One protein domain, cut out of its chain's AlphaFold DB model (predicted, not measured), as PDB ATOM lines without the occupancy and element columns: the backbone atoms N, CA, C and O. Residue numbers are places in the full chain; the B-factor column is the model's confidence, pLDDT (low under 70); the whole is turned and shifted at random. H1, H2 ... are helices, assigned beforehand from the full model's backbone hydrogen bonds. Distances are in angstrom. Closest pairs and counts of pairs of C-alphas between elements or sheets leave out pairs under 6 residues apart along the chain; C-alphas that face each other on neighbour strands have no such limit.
ATOM      1  N   ASP A   4      16.572 -36.541  12.413       73.94
ATOM      2  CA  ASP A   4      16.176 -36.417  11.011       73.94
ATOM      3  C   ASP A   4      14.663 -36.504  10.829       73.94
ATOM      4  O   ASP A   4      14.082 -35.668  10.135       73.94
ATOM      5  N   MET A   5      13.994 -37.405  11.559       72.50
ATOM      6  CA  MET A   5      12.528 -37.462  11.598       72.50
ATOM      7  C   MET A   5      11.928 -36.156  12.134       72.50
ATOM      8  O   MET A   5      10.986 -35.619  11.553       72.50
ATOM      9  N   MET A   6      12.513 -35.573  13.189       71.75
ATOM     10  CA  MET A   6      12.090 -34.262  13.708       71.75
ATOM     11  C   MET A   6      12.252 -33.143  12.670       71.75
ATOM     12  O   MET A   6      11.442 -32.214  12.598       71.75
ATOM     13  N   ARG A   7      13.311 -33.187  11.855       77.06
ATOM     14  CA  ARG A   7      13.539 -32.214  10.778       77.06
ATOM     15  C   ARG A   7      12.543 -32.394   9.633       77.06
ATOM     16  O   ARG A   7      11.993 -31.396   9.165       77.06
ATOM     17  N   ALA A   8      12.294 -33.631   9.214       78.69
ATOM     18  CA  ALA A   8      11.307 -33.963   8.191       78.69
ATOM     19  C   ALA A   8       9.899 -33.515   8.610       78.69
ATOM     20  O   ALA A   8       9.224 -32.819   7.852       78.69
ATOM     21  N   ARG A   9       9.511 -33.792   9.861       78.44
ATOM     22  CA  ARG A   9       8.221 -33.374  10.424       78.44
ATOM     23  C   ARG A   9       8.037 -31.860  10.405       78.44
ATOM     24  O   ARG A   9       7.038 -31.375   9.888       78.44
ATOM     25  N   ARG A  10       9.039 -31.098  10.862       81.25
ATOM     26  CA  ARG A  10       8.997 -29.623  10.821       81.25
ATOM     27  C   ARG A  10       8.813 -29.074   9.404       81.25
ATOM     28  O   ARG A  10       8.070 -28.113   9.214       81.25
ATOM     29  N   ARG A  11       9.458 -29.681   8.401       87.75
ATOM     30  CA  ARG A  11       9.279 -29.290   6.991       87.75
ATOM     31  C   ARG A  11       7.873 -29.590   6.489       87.75
ATOM     32  O   ARG A  11       7.275 -28.725   5.854       87.75
ATOM     33  N   HIS A  12       7.352 -30.775   6.800       81.44
ATOM     34  CA  HIS A  12       5.985 -31.159   6.459       81.44
ATOM     35  C   HIS A  12       4.982 -30.178   7.080       81.44
ATOM     36  O   HIS A  12       4.136 -29.624   6.378       81.44
ATOM     37  N   ASP A  13       5.091 -29.916   8.383       81.19
ATOM     38  CA  ASP A  13       4.189 -29.016   9.105       81.19
ATOM     39  C   ASP A  13       4.202 -27.602   8.519       81.19
ATOM     40  O   ASP A  13       3.143 -27.028   8.252       81.19
ATOM     41  N   ARG A  14       5.393 -27.076   8.205       87.25
ATOM     42  CA  ARG A  14       5.525 -25.785   7.525       87.25
ATOM     43  C   ARG A  14       4.863 -25.792   6.145       87.25
ATOM     44  O   ARG A  14       4.143 -24.852   5.818       87.25
ATOM     45  N   ALA A  15       5.059 -26.843   5.348       90.25
ATOM     46  CA  ALA A  15       4.437 -26.961   4.029       90.25
ATOM     47  C   ALA A  15       2.899 -26.963   4.115       90.25
ATOM     48  O   ALA A  15       2.245 -26.258   3.343       90.25
ATOM     49  N   ARG A  16       2.318 -27.668   5.099       90.25
ATOM     50  CA  ARG A  16       0.865 -27.648   5.351       90.25
ATOM     51  C   ARG A  16       0.354 -26.250   5.681       90.25
ATOM     52  O   ARG A  16      -0.686 -25.849   5.159       90.25
ATOM     53  N   MET A  17       1.069 -25.505   6.524       88.12
ATOM     54  CA  MET A  17       0.671 -24.145   6.901       88.12
ATOM     55  C   MET A  17       0.743 -23.180   5.714       88.12
ATOM     56  O   MET A  17      -0.205 -22.433   5.485       88.12
ATOM     57  N   VAL A  18       1.792 -23.260   4.891       91.19
ATOM     58  CA  VAL A  18       1.897 -22.469   3.652       91.19
ATOM     59  C   VAL A  18       0.772 -22.811   2.672       91.19
ATOM     60  O   VAL A  18       0.162 -21.911   2.097       91.19
ATOM     61  N   ALA A  19       0.447 -24.096   2.510       90.69
ATOM     62  CA  ALA A  19      -0.675 -24.524   1.675       90.69
ATOM     63  C   ALA A  19      -2.021 -24.003   2.206       90.69
ATOM     64  O   ALA A  19      -2.887 -23.619   1.420       90.69
ATOM     65  N   LYS A  20      -2.192 -23.941   3.533       87.38
ATOM     66  CA  LYS A  20      -3.369 -23.331   4.161       87.38
ATOM     67  C   LYS A  20      -3.458 -21.846   3.818       87.38
ATOM     68  O   LYS A  20      -4.510 -21.437   3.341       87.38
ATOM     69  N   VAL A  21      -2.376 -21.075   3.991       90.75
ATOM     70  CA  VAL A  21      -2.342 -19.639   3.644       90.75
ATOM     71  C   VAL A  21      -2.731 -19.419   2.194       90.75
ATOM     72  O   VAL A  21      -3.632 -18.635   1.939       90.75
ATOM     73  N   ARG A  22      -2.127 -20.153   1.254       92.12
ATOM     74  CA  ARG A  22      -2.450 -20.023  -0.178       92.12
ATOM     75  C   ARG A  22      -3.932 -20.247  -0.483       92.12
ATOM     76  O   ARG A  22      -4.449 -19.655  -1.418       92.12
ATOM     77  N   ARG A  23      -4.609 -21.093   0.301       89.00
ATOM     78  CA  ARG A  23      -6.043 -21.367   0.150       89.00
ATOM     79  C   ARG A  23      -6.921 -20.267   0.743       89.00
ATOM     80  O   ARG A  23      -7.944 -19.946   0.157       89.00
ATOM     81  N   ILE A  24      -6.562 -19.747   1.917       87.62
ATOM     82  CA  ILE A  24      -7.407 -18.799   2.667       87.62
ATOM     83  C   ILE A  24      -7.113 -17.326   2.356       87.62
ATOM     84  O   ILE A  24      -7.989 -16.485   2.504       87.62
ATOM     85  N   LEU A  25      -5.878 -17.024   1.960       88.56
ATOM     86  CA  LEU A  25      -5.343 -15.697   1.664       88.56
ATOM     87  C   LEU A  25      -4.546 -15.780   0.349       88.56
ATOM     88  O   LEU A  25      -3.323 -15.620   0.356       88.56
ATOM     89  N   PRO A  26      -5.204 -16.082  -0.787       90.31
ATOM     90  CA  PRO A  26      -4.526 -16.222  -2.079       90.31
ATOM     91  C   PRO A  26      -3.846 -14.926  -2.546       90.31
ATOM     92  O   PRO A  26      -2.918 -14.983  -3.342       90.31
ATOM     93  N   TRP A  27      -4.268 -13.775  -2.017       90.69
ATOM     94  CA  TRP A  27      -3.688 -12.452  -2.269       90.69
ATOM     95  C   TRP A  27      -2.504 -12.096  -1.352       90.69
ATOM     96  O   TRP A  27      -2.017 -10.972  -1.397       90.69
ATOM     97  N   ALA A  28      -2.055 -12.994  -0.468       90.69
ATOM     98  CA  ALA A  28      -0.897 -12.715   0.377       90.69
ATOM     99  C   ALA A  28       0.402 -12.751  -0.444       90.69
ATOM    100  O   ALA A  28       0.800 -13.821  -0.904       90.69
ATOM    101  N   ASP A  29       1.109 -11.619  -0.535       91.06
ATOM    102  CA  ASP A  29       2.376 -11.498  -1.282       91.06
ATOM    103  C   ASP A  29       3.450 -12.494  -0.825       91.06
ATOM    104  O   ASP A  29       4.208 -13.036  -1.629       91.06
ATOM    105  N   VAL A  30       3.512 -12.769   0.484       94.00
ATOM    106  CA  VAL A  30       4.497 -13.691   1.073       94.00
ATOM    107  C   VAL A  30       3.794 -14.732   1.951       94.00
ATOM    108  O   VAL A  30       3.784 -14.613   3.183       94.00
ATOM    109  N   PRO A  31       3.226 -15.800   1.354       89.94
ATOM    110  CA  PRO A  31       2.459 -16.810   2.079       89.94
ATOM    111  C   PRO A  31       3.254 -17.504   3.186       89.94
ATOM    112  O   PRO A  31       2.688 -17.938   4.185       89.94
ATOM    113  N   GLN A  32       4.575 -17.604   3.031       91.38
ATOM    114  CA  GLN A  32       5.471 -18.205   4.015       91.38
ATOM    115  C   GLN A  32       5.514 -17.392   5.311       91.38
ATOM    116  O   GLN A  32       5.365 -17.957   6.389       91.38
ATOM    117  N   LYS A  33       5.653 -16.067   5.206       88.06
ATOM    118  CA  LYS A  33       5.715 -15.168   6.365       88.06
ATOM    119  C   LYS A  33       4.376 -15.116   7.098       88.06
ATOM    120  O   LYS A  33       4.337 -15.088   8.325       88.06
ATOM    121  N   VAL A  34       3.279 -15.138   6.345       88.25
ATOM    122  CA  VAL A  34       1.927 -15.209   6.911       88.25
ATOM    123  C   VAL A  34       1.697 -16.559   7.593       88.25
ATOM    124  O   VAL A  34       1.135 -16.585   8.682       88.25
ATOM    125  N   ALA A  35       2.179 -17.667   7.017       88.12
ATOM    126  CA  ALA A  35       2.047 -19.007   7.597       88.12
ATOM    127  C   ALA A  35       2.709 -19.101   8.976       88.12
ATOM    128  O   ALA A  35       2.118 -19.673   9.894       88.12
ATOM    129  N   ASP A  36       3.888 -18.493   9.122       85.06
ATOM    130  CA  ASP A  36       4.638 -18.462  10.380       85.06
ATOM    131  C   ASP A  36       3.909 -17.651  11.478       85.06
ATOM    132  O   ASP A  36       4.091 -17.918  12.663       85.06
ATOM    133  N   ASN A  37       3.025 -16.718  11.098       80.62
ATOM    134  CA  ASN A  37       2.269 -15.847  12.011       80.62
ATOM    135  C   ASN A  37       0.755 -16.122  12.011       80.62
ATOM    136  O   ASN A  37      -0.029 -15.361  12.570       80.62
ATOM    137  N   MET A  38       0.319 -17.220  11.393       76.19
ATOM    138  CA  MET A  38      -1.103 -17.494  11.159       76.19
ATOM    139  C   MET A  38      -1.863 -17.943  12.418       76.19
ATOM    140  O   MET A  38      -3.078 -18.149  12.385       76.19
ATOM    141  N   ALA A  39      -1.157 -18.137  13.531       68.38
ATOM    142  CA  ALA A  39      -1.749 -18.406  14.831       68.38
ATOM    143  C   ALA A  39      -2.315 -17.104  15.423       68.38
ATOM    144  O   ALA A  39      -1.674 -16.442  16.233       68.38
ATOM    145  N   VAL A  40      -3.528 -16.741  15.005       53.97
ATOM    146  CA  VAL A  40      -4.200 -15.496  15.417       53.97
ATOM    147  C   VAL A  40      -4.717 -15.504  16.859       53.97
ATOM    148  O   VAL A  40      -4.788 -14.437  17.457       53.97
ATOM    149  N   CYS A  41      -5.016 -16.664  17.465       54.25
ATOM    150  CA  CYS A  41      -5.281 -16.714  18.909       54.25
ATOM    151  C   CYS A  41      -4.107 -17.317  19.665       54.25
ATOM    152  O   CYS A  41      -3.846 -18.518  19.622       54.25
ATOM    153  N   SER A  42      -3.452 -16.454  20.426       52.50
ATOM    154  CA  SER A  42      -2.686 -16.783  21.620       52.50
ATOM    155  C   SER A  42      -3.537 -16.588  22.881       52.50
ATOM    156  O   SER A  42      -3.013 -16.597  23.972       52.50
ATOM    157  N   CYS A  43      -4.845 -16.377  22.786       53.19
ATOM    158  CA  CYS A  43      -5.686 -16.142  23.958       53.19
ATOM    159  C   CYS A  43      -5.795 -17.394  24.857       53.19
ATOM    160  O   CYS A  43      -5.824 -18.506  24.355       53.19
ATOM    161  N   TRP A  44      -5.950 -17.256  26.174       53.19
ATOM    162  CA  TRP A  44      -6.104 -18.406  27.089       53.19
ATOM    163  C   TRP A  44      -7.335 -19.301  26.791       53.19
ATOM    164  O   TRP A  44      -7.375 -20.463  27.208       53.19
ATOM    165  N   MET A  45      -8.331 -18.762  26.068       50.66
ATOM    166  CA  MET A  45      -9.549 -19.467  25.636       50.66
ATOM    167  C   MET A  45      -9.396 -20.256  24.327       50.66
ATOM    168  O   MET A  45      -9.989 -21.323  24.204       50.66
ATOM    169  N   CYS A  46      -8.629 -19.768  23.348       55.09
ATOM    170  CA  CYS A  46      -8.513 -20.399  22.017       55.09
ATOM    171  C   CYS A  46      -7.064 -20.726  21.614       55.09
ATOM    172  O   CYS A  46      -6.820 -21.315  20.564       55.09
ATOM    173  N   GLY A  47      -6.092 -20.306  22.415       60.16
ATOM    174  CA  GLY A  47      -4.676 -20.270  22.104       60.16
ATOM    175  C   GLY A  47      -3.940 -21.434  22.728       60.16
ATOM    176  O   GLY A  47      -3.936 -21.612  23.940       60.16
ATOM    177  N   ASN A  48      -3.322 -22.208  21.843       62.56
ATOM    178  CA  ASN A  48      -2.254 -23.162  22.093       62.56
ATOM    179  C   ASN A  48      -2.158 -23.657  23.558       62.56
ATOM    180  O   ASN A  48      -1.438 -23.044  24.353       62.56
ATOM    181  N   PRO A  49      -2.835 -24.771  23.903       68.94
ATOM    182  CA  PRO A  49      -2.789 -25.398  25.230       68.94
ATOM    183  C   PRO A  49      -1.375 -25.540  25.808       68.94
ATOM    184  O   PRO A  49      -1.182 -25.426  27.017       68.94
ATOM    185  N   ARG A  50      -0.367 -25.661  24.941       66.12
ATOM    186  CA  ARG A  50       1.046 -25.747  25.312       66.12
ATOM    187  C   ARG A  50       1.589 -24.492  25.995       66.12
ATOM    188  O   ARG A  50       2.507 -24.591  26.797       66.12
ATOM    189  N   ARG A  51       1.047 -23.314  25.669       62.91
ATOM    190  CA  ARG A  51       1.513 -22.015  26.179       62.91
ATOM    191  C   ARG A  51       0.891 -21.648  27.526       62.91
ATOM    192  O   ARG A  51       1.563 -21.013  28.325       62.91
ATOM    193  N   TYR A  52      -0.368 -22.021  27.760       71.31
ATOM    194  CA  TYR A  52      -1.120 -21.586  28.949       71.31
ATOM    195  C   TYR A  52      -1.382 -22.696  29.962       71.31
ATOM    196  O   TYR A  52      -1.570 -22.400  31.135       71.31
ATOM    197  N   ARG A  53      -1.415 -23.959  29.522       73.75
ATOM    198  CA  ARG A  53      -1.748 -25.116  30.371       73.75
ATOM    199  C   ARG A  53      -0.673 -26.198  30.360       73.75
ATOM    200  O   ARG A  53      -0.801 -27.179  31.073       73.75
ATOM    201  N   ILE A  54       0.380 -26.024  29.550       78.31
ATOM    202  CA  ILE A  54       1.445 -27.024  29.348       78.31
ATOM    203  C   ILE A  54       0.850 -28.366  28.866       78.31
ATOM    204  O   ILE A  54       1.391 -29.445  29.076       78.31
ATOM    205  N   GLU A  55      -0.284 -28.304  28.170       80.69
ATOM    206  CA  GLU A  55      -0.976 -29.478  27.647       80.69
ATOM    207  C   GLU A  55      -0.694 -29.662  26.155       80.69
ATOM    208  O   GLU A  55      -0.487 -28.697  25.411       80.69
ATOM    209  N   LEU A  56      -0.753 -30.913  25.691       74.88
ATOM    210  CA  LEU A  56      -0.716 -31.220  24.264       74.88
ATOM    211  C   LEU A  56      -1.911 -30.596  23.541       74.88
ATOM    212  O   LEU A  56      -3.053 -30.660  24.014       74.88
ATOM    213  N   THR A  57      -1.647 -30.044  22.358       74.56
ATOM    214  CA  THR A  57      -2.698 -29.567  21.456       74.56
ATOM    215  C   THR A  57      -3.559 -30.730  20.958       74.56
ATOM    216  O   THR A  57      -3.118 -31.878  20.914       74.56
ATOM    217  N   ILE A  58      -4.794 -30.457  20.522       74.38
ATOM    218  CA  ILE A  58      -5.680 -31.519  20.015       74.38
ATOM    219  C   ILE A  58      -5.104 -32.231  18.781       74.38
ATOM    220  O   ILE A  58      -5.370 -33.411  18.573       74.38
ATOM    221  N   GLN A  59      -4.299 -31.539  17.967       72.75
ATOM    222  CA  GLN A  59      -3.615 -32.164  16.835       72.75
ATOM    223  C   GLN A  59      -2.489 -33.092  17.288       72.75
ATOM    224  O   GLN A  59      -2.291 -34.123  16.659       72.75
ATOM    225  N   GLU A  60      -1.776 -32.745  18.359       76.31
ATOM    226  CA  GLU A  60      -0.738 -33.602  18.939       76.31
ATOM    227  C   GLU A  60      -1.348 -34.833  19.591       76.31
ATOM    228  O   GLU A  60      -0.941 -35.929  19.250       76.31
ATOM    229  N   ARG A  61      -2.418 -34.681  20.382       82.81
ATOM    230  CA  ARG A  61      -3.156 -35.832  20.932       82.81
ATOM    231  C   ARG A  61      -3.642 -36.782  19.833       82.81
ATOM    232  O   ARG A  61      -3.530 -37.992  19.961       82.81
ATOM    233  N   ARG A  62      -4.164 -36.237  18.726       79.56
ATOM    234  CA  ARG A  62      -4.576 -37.032  17.554       79.56
ATOM    235  C   ARG A  62      -3.402 -37.689  16.834       79.56
ATOM    236  O   ARG A  62      -3.607 -38.723  16.209       79.56
ATOM    237  N   GLN A  63      -2.224 -37.070  16.851       80.00
ATOM    238  CA  GLN A  63      -1.036 -37.687  16.279       80.00
ATOM    239  C   GLN A  63      -0.531 -38.813  17.176       80.00
ATOM    240  O   GLN A  63      -0.281 -39.882  16.651       80.00
ATOM    241  N   ASP A  64      -0.448 -38.605  18.489       83.00
ATOM    242  CA  ASP A  64       0.016 -39.631  19.426       83.00
ATOM    243  C   ASP A  64      -0.842 -40.898  19.321       83.00
ATOM    244  O   ASP A  64      -0.303 -41.994  19.276       83.00
ATOM    245  N   ILE A  65      -2.167 -40.754  19.175       85.94
ATOM    246  CA  ILE A  65      -3.066 -41.891  18.904       85.94
ATOM    247  C   ILE A  65      -2.692 -42.601  17.594       85.94
ATOM    248  O   ILE A  65      -2.582 -43.818  17.569       85.94
ATOM    249  N   ARG A  66      -2.462 -41.855  16.505       79.06
ATOM    250  CA  ARG A  66      -2.065 -42.451  15.217       79.06
ATOM    251  C   ARG A  66      -0.710 -43.147  15.275       79.06
ATOM    252  O   ARG A  66      -0.525 -44.133  14.576       79.06
ATOM    253  N   ASP A  67       0.224 -42.590  16.035       79.00
ATOM    254  CA  ASP A  67       1.559 -43.156  16.196       79.00
ATOM    255  C   ASP A  67       1.482 -44.445  17.042       79.00
ATOM    256  O   ASP A  67       2.144 -45.416  16.702       79.00
ATOM    257  N   LEU A  68       0.609 -44.498  18.061       77.88
ATOM    258  CA  LEU A  68       0.316 -45.715  18.838       77.88
ATOM    259  C   LEU A  68      -0.347 -46.817  17.996       77.88
ATOM    260  O   LEU A  68       0.030 -47.978  18.120       77.88
ATOM    261  N   ASP A  69      -1.308 -46.464  17.139       68.88
ATOM    262  CA  ASP A  69      -2.013 -47.420  16.269       68.88
ATOM    263  C   ASP A  69      -1.105 -48.015  15.171       68.88
ATOM    264  O   ASP A  69      -1.436 -49.045  14.591       68.88
ATOM    265  N   TRP A  70       0.016 -47.363  14.846       56.88
ATOM    266  CA  TRP A  70       0.965 -47.814  13.818       56.88
ATOM    267  C   TRP A  70       1.997 -48.826  14.338       56.88
ATOM    268  O   TRP A  70       2.595 -49.554  13.546       56.88
ATOM    269  N   ASP A  71       2.212 -48.875  15.654       56.44
ATOM    270  CA  ASP A  71       3.187 -49.760  16.303       56.44
ATOM    271  C   ASP A  71       2.621 -51.171  16.606       56.44
ATOM    272  O   ASP A  71       3.298 -51.970  17.261       56.44
TER     273      ASP A  71
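This is residues 4 to 71 of the 72 residues of an uncharacterized protein of Azospirillum sp. TSA6c (UniProt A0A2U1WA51). The model is an open, loose arch: long H1, with short H2 packed across its residues 14 to 22, makes one side, and the link of residues 37 to 48 leads away to small H3, after which H4 makes the other side. The two ends of the arch stick out, residues 4 to 13 of H1 and residues 65 to 71, of which 65 to 70 belong to H4. The printed part has 68 residues with four named helices, in the order H1, H2, H3, H4, and no named strand; the class is all helix. The whole is loose, with a radius of gyration of the C-alphas of 14.2 A and spans of 41 by 31 by 19 A.

H1, residues 4 to 24, touches H2, residues 31 to 36, with its residues 14 to 22 alone. Their closest C-alphas, those of Val 18 and Ala 35, are 5.3 A apart. Their lines stand at a steep tilt of 58 degrees, opposite ways. H3, residues 49 to 52, touches no helix, and neither does H4, residues 58 to 70; H1 and H4 are apart. Every O i to N i+4 pair is within hydrogen-bond range in H1, H2 and H4, while H3 is too short for such a pair and its one O i to N i+3 pair is not within range.

H1 runs 30.6 A from C-alpha 4 at (16.176, -36.417, 11.011) to C-alpha 24. H2 measures 8.7 A and H3 5.6 A. H4 runs 18.7 A from C-alpha 58 to C-alpha 70 at (0.965, -47.814, 13.818).

The two C-alphas farthest apart, those of Trp 27 and Asp 71, are 42.2 A apart. The printed part has no cut. The link from H2 to H3 is long, H1 to H2 short, H3 to H4 tight. The mean pLDDT of the printed part is 77.5, and residues 39 to 51 and 69 to 71 are under 70.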